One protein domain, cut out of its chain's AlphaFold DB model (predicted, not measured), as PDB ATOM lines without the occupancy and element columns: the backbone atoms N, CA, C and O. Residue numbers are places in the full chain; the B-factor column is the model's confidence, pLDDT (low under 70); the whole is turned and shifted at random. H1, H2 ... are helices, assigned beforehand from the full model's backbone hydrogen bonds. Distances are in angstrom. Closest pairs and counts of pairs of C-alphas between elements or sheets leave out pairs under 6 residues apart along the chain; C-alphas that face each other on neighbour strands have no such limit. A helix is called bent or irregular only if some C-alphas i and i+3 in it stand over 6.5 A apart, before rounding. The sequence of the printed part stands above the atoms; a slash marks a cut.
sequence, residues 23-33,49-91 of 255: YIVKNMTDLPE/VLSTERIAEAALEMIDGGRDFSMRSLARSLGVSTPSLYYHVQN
ATOM      1  N   TYR A  23      24.055  29.197  35.061       34.69
ATOM      2  CA  TYR A  23      24.972  29.107  36.220       34.69
ATOM      3  C   TYR A  23      24.633  28.277  37.471       34.69
ATOM      4  O   TYR A  23      25.575  28.069  38.232       34.69
ATOM      5  N   ILE A  24      23.414  27.776  37.753       36.59
ATOM      6  CA  ILE A  24      23.195  27.052  39.043       36.59
ATOM      7  C   ILE A  24      22.398  25.729  38.977       36.59
ATOM      8  O   ILE A  24      22.720  24.825  39.744       36.59
ATOM      9  N   VAL A  25      21.430  25.518  38.076       36.62
ATOM     10  CA  VAL A  25      20.488  24.376  38.248       36.62
ATOM     11  C   VAL A  25      20.651  23.221  37.264       36.62
ATOM     12  O   VAL A  25      20.205  22.115  37.559       36.62
ATOM     13  N   LYS A  26      21.358  23.386  36.141       34.41
ATOM     14  CA  LYS A  26      21.371  22.316  35.129       34.41
ATOM     15  C   LYS A  26      22.075  21.021  35.568       34.41
ATOM     16  O   LYS A  26      21.802  19.981  34.989       34.41
ATOM     17  N   ASN A  27      22.930  21.049  36.595       43.03
ATOM     18  CA  ASN A  27      23.897  19.962  36.804       43.03
ATOM     19  C   ASN A  27      23.836  19.253  38.174       43.03
ATOM     20  O   ASN A  27      24.501  18.233  38.346       43.03
ATOM     21  N   MET A  28      23.021  19.715  39.135       38.38
ATOM     22  CA  MET A  28      22.856  19.018  40.429       38.38
ATOM     23  C   MET A  28      21.766  17.927  40.393       38.38
ATOM     24  O   MET A  28      21.707  17.074  41.280       38.38
ATOM     25  N   THR A  29      20.943  17.943  39.342       40.97
ATOM     26  CA  THR A  29      19.863  16.992  39.023       40.97
ATOM     27  C   THR A  29      20.366  15.705  38.352       40.97
ATOM     28  O   THR A  29      19.641  14.720  38.311       40.97
ATOM     29  N   ASP A  30      21.619  15.681  37.882       38.91
ATOM     30  CA  ASP A  30      22.245  14.534  37.196       38.91
ATOM     31  C   ASP A  30      22.965  13.559  38.151       38.91
ATOM     32  O   ASP A  30      23.716  12.670  37.727       38.91
ATOM     33  N   LEU A  31      22.774  13.716  39.464       45.50
ATOM     34  CA  LEU A  31      23.277  12.769  40.453       45.50
ATOM     35  C   LEU A  31      22.318  11.572  40.524       45.50
ATOM     36  O   LEU A  31      21.149  11.763  40.852       45.50
ATOM     37  N   PRO A  32      22.775  10.344  40.220       42.72
ATOM     38  CA  PRO A  32      21.888   9.193  40.196       42.72
ATOM     39  C   PRO A  32      21.302   8.935  41.589       42.72
ATOM     40  O   PRO A  32      22.023   8.914  42.587       42.72
ATOM     41  N   GLU A  33      19.989   8.710  41.631       47.31
ATOM     42  CA  GLU A  33      19.222   8.405  42.846       47.31
ATOM     43  C   GLU A  33      19.646   7.055  43.461       47.31
ATOM     44  O   GLU A  33      19.546   6.845  44.668       47.31
ATOM     45  N   VAL A  49      44.492   7.844  49.771       65.69
ATOM     46  CA  VAL A  49      44.529   9.208  49.205       65.69
ATOM     47  C   VAL A  49      43.160   9.899  49.328       65.69
ATOM     48  O   VAL A  49      43.072  11.125  49.268       65.69
ATOM     49  N   LEU A  50      42.110   9.108  49.556       81.06
ATOM     50  CA  LEU A  50      40.715   9.497  49.600       81.06
ATOM     51  C   LEU A  50      40.114   9.164  50.979       81.06
ATOM     52  O   LEU A  50      40.118   8.005  51.394       81.06
ATOM     53  N   SER A  51      39.610  10.183  51.678       89.38
ATOM     54  CA  SER A  51      38.820  10.058  52.910       89.38
ATOM     55  C   SER A  51      37.498  10.812  52.757       89.38
ATOM     56  O   SER A  51      37.379  11.683  51.892       89.38
ATOM     57  N   THR A  52      36.506  10.490  53.586       89.25
ATOM     58  CA  THR A  52      35.199  11.167  53.606       89.25
ATOM     59  C   THR A  52      35.325  12.663  53.879       89.25
ATOM     60  O   THR A  52      34.627  13.461  53.260       89.25
ATOM     61  N   GLU A  53      36.271  13.051  54.732       90.44
ATOM     62  CA  GLU A  53      36.573  14.444  55.065       90.44
ATOM     63  C   GLU A  53      37.133  15.161  53.838       90.44
ATOM     64  O   GLU A  53      36.582  16.172  53.418       90.44
ATOM     65  N   ARG A  54      38.151  14.587  53.182       92.94
ATOM     66  CA  ARG A  54      38.748  15.177  51.975       92.94
ATOM     67  C   ARG A  54      37.739  15.308  50.830       92.94
ATOM     68  O   ARG A  54      37.800  16.262  50.058       92.94
ATOM     69  N   ILE A  55      36.817  14.351  50.709       93.69
ATOM     70  CA  ILE A  55      35.717  14.416  49.739       93.69
ATOM     71  C   ILE A  55      34.784  15.587  50.060       93.69
ATOM     72  O   ILE A  55      34.462  16.362  49.160       93.69
ATOM     73  N   ALA A  56      34.368  15.727  51.322       93.62
ATOM     74  CA  ALA A  56      33.499  16.814  51.764       93.62
ATOM     75  C   ALA A  56      34.154  18.187  51.562       93.62
ATOM     76  O   ALA A  56      33.493  19.107  51.090       93.62
ATOM     77  N   GLU A  57      35.449  18.312  51.858       94.19
ATOM     78  CA  GLU A  57      36.216  19.549  51.677       94.19
ATOM     79  C   GLU A  57      36.305  19.956  50.209       94.19
ATOM     80  O   GLU A  57      35.972  21.087  49.861       94.19
ATOM     81  N   ALA A  58      36.669  19.024  49.325       93.88
ATOM     82  CA  ALA A  58      36.728  19.308  47.895       93.88
ATOM     83  C   ALA A  58      35.346  19.661  47.322       93.88
ATOM     84  O   ALA A  58      35.230  20.566  46.493       93.88
ATOM     85  N   ALA A  59      34.288  18.978  47.770       92.12
ATOM     86  CA  ALA A  59      32.924  19.283  47.350       92.12
ATOM     87  C   ALA A  59      32.485  20.682  47.810       92.12
ATOM     88  O   ALA A  59      31.972  21.450  46.997       92.12
ATOM     89  N   LEU A  60      32.746  21.024  49.075       91.75
ATOM     90  CA  LEU A  60      32.506  22.345  49.655       91.75
ATOM     91  C   LEU A  60      33.195  23.444  48.831       91.75
ATOM     92  O   LEU A  60      32.526  24.340  48.325       91.75
ATOM     93  N   GLU A  61      34.503  23.318  48.593       92.00
ATOM     94  CA  GLU A  61      35.278  24.287  47.804       92.00
ATOM     95  C   GLU A  61      34.763  24.437  46.367       92.00
ATOM     96  O   GLU A  61      34.778  25.528  45.792       92.00
ATOM     97  N   MET A  62      34.332  23.339  45.739       90.94
ATOM     98  CA  MET A  62      33.741  23.388  44.402       90.94
ATOM     99  C   MET A  62      32.422  24.153  44.376       90.94
ATOM    100  O   MET A  62      32.227  24.955  43.460       90.94
ATOM    101  N   ILE A  63      31.550  23.906  45.350       87.69
ATOM    102  CA  ILE A  63      30.220  24.510  45.395       87.69
ATOM    103  C   ILE A  63      30.319  25.993  45.758       87.69
ATOM    104  O   ILE A  63      29.718  26.823  45.072       87.69
ATOM    105  N   ASP A  64      31.138  26.353  46.745       87.56
ATOM    106  CA  ASP A  64      31.372  27.756  47.111       87.56
ATOM    107  C   ASP A  64      32.011  28.553  45.974       87.56
ATOM    108  O   ASP A  64      31.630  29.696  45.715       87.56
ATOM    109  N   GLY A  65      32.930  27.926  45.235       85.94
ATOM    110  CA  GLY A  65      33.558  28.514  44.055       85.94
ATOM    111  C   GLY A  65      32.617  28.696  42.860       85.94
ATOM    112  O   GLY A  65      33.055  29.202  41.828       85.94
ATOM    113  N   GLY A  66      31.352  28.266  42.956       80.06
ATOM    114  CA  GLY A  66      30.365  28.377  41.880       80.06
ATOM    115  C   GLY A  66      30.716  27.555  40.640       80.06
ATOM    116  O   GLY A  66      30.313  27.916  39.536       80.06
ATOM    117  N   ARG A  67      31.509  26.487  40.800       73.75
ATOM    118  CA  ARG A  67      31.889  25.591  39.700       73.75
ATOM    119  C   ARG A  67      30.762  24.610  39.399       73.75
ATOM    120  O   ARG A  67      30.019  24.219  40.294       73.75
ATOM    121  N   ASP A  68      30.724  24.118  38.163       72.75
ATOM    122  CA  ASP A  68      29.866  22.991  37.797       72.75
ATOM    123  C   ASP A  68      30.169  21.758  38.665       72.75
ATOM    124  O   ASP A  68      31.258  21.158  38.616       72.75
ATOM    125  N   PHE A  69      29.180  21.363  39.464       82.50
ATOM    126  CA  PHE A  69      29.303  20.270  40.414       82.50
ATOM    127  C   PHE A  69      28.669  18.979  39.878       82.50
ATOM    128  O   PHE A  69      27.498  18.937  39.527       82.50
ATOM    129  N   SER A  70      29.455  17.903  39.844       84.25
ATOM    130  CA  SER A  70      29.021  16.533  39.558       84.25
ATOM    131  C   SER A  70      29.980  15.553  40.239       84.25
ATOM    132  O   SER A  70      31.142  15.887  40.475       84.25
ATOM    133  N   MET A  71      29.572  14.300  40.467       85.06
ATOM    134  CA  MET A  71      30.493  13.274  41.000       85.06
ATOM    135  C   MET A  71      31.724  13.067  40.104       85.06
ATOM    136  O   MET A  71      32.809  12.760  40.593       85.06
ATOM    137  N   ARG A  72      31.589  13.277  38.785       86.19
ATOM    138  CA  ARG A  72      32.711  13.186  37.836       86.19
ATOM    139  C   ARG A  72      33.678  14.361  37.973       86.19
ATOM    140  O   ARG A  72      34.888  14.142  37.952       86.19
ATOM    141  N   SER A  73      33.173  15.593  38.092       88.75
ATOM    142  CA  SER A  73      34.028  16.770  38.298       88.75
ATOM    143  C   SER A  73      34.688  16.741  39.679       88.75
ATOM    144  O   SER A  73      35.873  17.059  39.774       88.75
ATOM    145  N   LEU A  74      33.995  16.237  40.705       90.25
ATOM    146  CA  LEU A  74      34.557  16.003  42.037       90.25
ATOM    147  C   LEU A  74      35.683  14.961  42.009       90.25
ATOM    148  O   LEU A  74      36.791  15.254  42.455       90.25
ATOM    149  N   ALA A  75      35.462  13.789  41.404       89.50
ATOM    150  CA  ALA A  75      36.500  12.761  41.269       89.50
ATOM    151  C   ALA A  75      37.742  13.284  40.525       89.50
ATOM    152  O   ALA A  75      38.871  13.066  40.967       89.50
ATOM    153  N   ARG A  76      37.533  14.058  39.449       91.00
ATOM    154  CA  ARG A  76      38.614  14.723  38.709       91.00
ATOM    155  C   ARG A  76      39.391  15.705  39.586       91.00
ATOM    156  O   ARG A  76      40.616  15.686  39.538       91.00
ATOM    157  N   SER A  77      38.707  16.530  40.381       91.00
ATOM    158  CA  SER A  77      39.357  17.490  41.291       91.00
ATOM    159  C   SER A  77      40.221  16.801  42.355       91.00
ATOM    160  O   SER A  77      41.267  17.315  42.740       91.00
ATOM    161  N   LEU A  78      39.821  15.595  42.765       92.25
ATOM    162  CA  LEU A  78      40.518  14.767  43.748       92.25
ATOM    163  C   LEU A  78      41.613  13.879  43.130       92.25
ATOM    164  O   LEU A  78      42.321  13.194  43.866       92.25
ATOM    165  N   GLY A  79      41.762  13.869  41.800       91.25
ATOM    166  CA  GLY A  79      42.736  13.029  41.096       91.25
ATOM    167  C   GLY A  79      42.423  11.529  41.148       91.25
ATOM    168  O   GLY A  79      43.335  10.711  41.027       91.25
ATOM    169  N   VAL A  80      41.155  11.152  41.343       90.94
ATOM    170  CA  VAL A  80      40.705   9.755  41.470       90.94
ATOM    171  C   VAL A  80      39.675   9.385  40.402       90.94
ATOM    172  O   VAL A  80      39.105  10.239  39.723       90.94
ATOM    173  N   SER A  81      39.415   8.085  40.248       88.00
ATOM    174  CA  SER A  81      38.336   7.606  39.382       88.00
ATOM    175  C   SER A  81      36.965   7.808  40.042       88.00
ATOM    176  O   SER A  81      36.834   7.683  41.261       88.00
ATOM    177  N   THR A  82      35.916   8.067  39.255       87.19
ATOM    178  CA  THR A  82      34.542   8.173  39.780       87.19
ATOM    179  C   THR A  82      34.092   6.912  40.539       87.19
ATOM    180  O   THR A  82      33.507   7.062  41.609       87.19
ATOM    181  N   PRO A  83      34.389   5.674  40.083       86.19
ATOM    182  CA  PRO A  83      34.099   4.470  40.870       86.19
ATOM    183  C   PRO A  83      34.762   4.450  42.255       86.19
ATOM    184  O   PRO A  83      34.144   4.004  43.216       86.19
ATOM    185  N   SER A  84      35.990   4.969  42.383       86.44
ATOM    186  CA  SER A  84      36.661   5.095  43.686       86.44
ATOM    187  C   SER A  84      35.926   6.061  44.617       86.44
ATOM    188  O   SER A  84      35.875   5.821  45.815       86.44
ATOM    189  N   LEU A  85      35.328   7.126  44.075       87.12
ATOM    190  CA  LEU A  85      34.523   8.070  44.850       87.12
ATOM    191  C   LEU A  85      33.216   7.431  45.347       87.12
ATOM    192  O   LEU A  85      32.876   7.577  46.519       87.12
ATOM    193  N   TYR A  86      32.538   6.656  44.494       86.25
ATOM    194  CA  TYR A  86      31.307   5.940  44.860       86.25
ATOM    195  C   TYR A  86      31.495   4.876  45.948       86.25
ATOM    196  O   TYR A  86      30.525   4.493  46.597       86.25
ATOM    197  N   TYR A  87      32.729   4.420  46.190       86.19
ATOM    198  CA  TYR A  87      33.039   3.559  47.334       86.19
ATOM    199  C   TYR A  87      32.856   4.277  48.681       86.19
ATOM    200  O   TYR A  87      32.516   3.637  49.671       86.19
ATOM    201  N   HIS A  88      33.079   5.594  48.717       86.88
ATOM    202  CA  HIS A  88      32.970   6.411  49.929       86.88
ATOM    203  C   HIS A  88      31.656   7.186  50.024       86.88
ATOM    204  O   HIS A  88      31.250   7.527  51.126       86.88
ATOM    205  N   VAL A  89      31.045   7.520  48.884       88.31
ATOM    206  CA  VAL A  89      29.836   8.346  48.812       88.31
ATOM    207  C   VAL A  89      28.927   7.812  47.717       88.31
ATOM    208  O   VAL A  89      29.192   7.988  46.528       88.31
ATOM    209  N   GLN A  90      27.844   7.159  48.112       82.12
ATOM    210  CA  GLN A  90      26.954   6.429  47.217       82.12
ATOM    211  C   GLN A  90      26.013   7.352  46.442       82.12
ATOM    212  O   GLN A  90      25.640   7.030  45.315       82.12
ATOM    213  N   ASN A  91      25.619   8.491  47.022       80.38
ATOM    214  CA  ASN A  91      24.658   9.413  46.415       80.38
ATOM    215  C   ASN A  91      24.792  10.859  46.935       80.38
ATOM    216  O   ASN A  91      25.592  11.164  47.822       80.38
TER     217      ASN A  91
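This is residues 23 to 33 and 49 to 91 of the 255 residues of an uncharacterized protein of Arthrobacter sp. EpRS71 (UniProt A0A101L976). A small cluster of three helices: the long helix H1 is crossed near its middle, at about a right angle, by the short helix H2, and the still shorter H3 packs on H2. To one side of these helices runs a stretch with no named element, residues 23 to 33, separated from the rest by a cut. The printed part has 54 residues, with three named helices, H1, H2 and H3 in that order along the chain, and no named strand. The class is all helix, though under half of the residues, 25 of the 54, are in named elements. The whole is compact, with a radius of gyration of the C-alphas of 10.7 A, and its C-alphas span 31 by 23 by 15 A.

The printed part begins at Tyr 23, with its C-alpha at (24.972, 29.107, 36.220), and residues 23 to 33 hold no named element. After the cut it goes on at Val 49. H1, residues 52 to 64, is the longest helix with 13 residues; it begins with C-alpha 52 at (35.199, 11.167, 53.606) and measures 18.2 A from first to last C-alpha. H2, residues 71 to 77, measures 9.8 A. H3, residues 82 to 86, measures 6.4 A and ends with C-alpha 86 at (31.307, 5.940, 44.860). The printed part ends at Asn 91.

H1 and H2 touch, with the C-alphas of Ala 59 and Leu 74 closest at 6.5 A. Their lines are about perpendicular, at 88 degrees, and their centres are 10.5 A apart. A short link of 6 residues joins them. H2 and H3 touch, with the C-alphas of Ala 75 and Thr 82 closest at 5.2 A. Their centres are 9.0 A apart, and a tight link of 4 residues joins them. H1 and H3 are apart, but only just, with their closest C-alphas 8.1 A from each other. In H1, H2 and H3 every backbone O i to N i+4 pair is within hydrogen-bond range. No helix is bent or irregular.

The two C-alphas farthest apart are those of Tyr 23 and Val 49, at 30.8 A, and the first and last printed C-alphas, of Tyr 23 and Asn 91, are 22.2 A apart. Residues 34 to 48 are cut out and not printed, and C-alpha 33 and C-alpha 49 are 26.1 A apart across the cut. Neither link between the helices is long. The mean pLDDT of the printed part is 77.5; the model's confidence is low, under 70, at residues 23 to 33 and at residue 49, while H1 has a mean of 92.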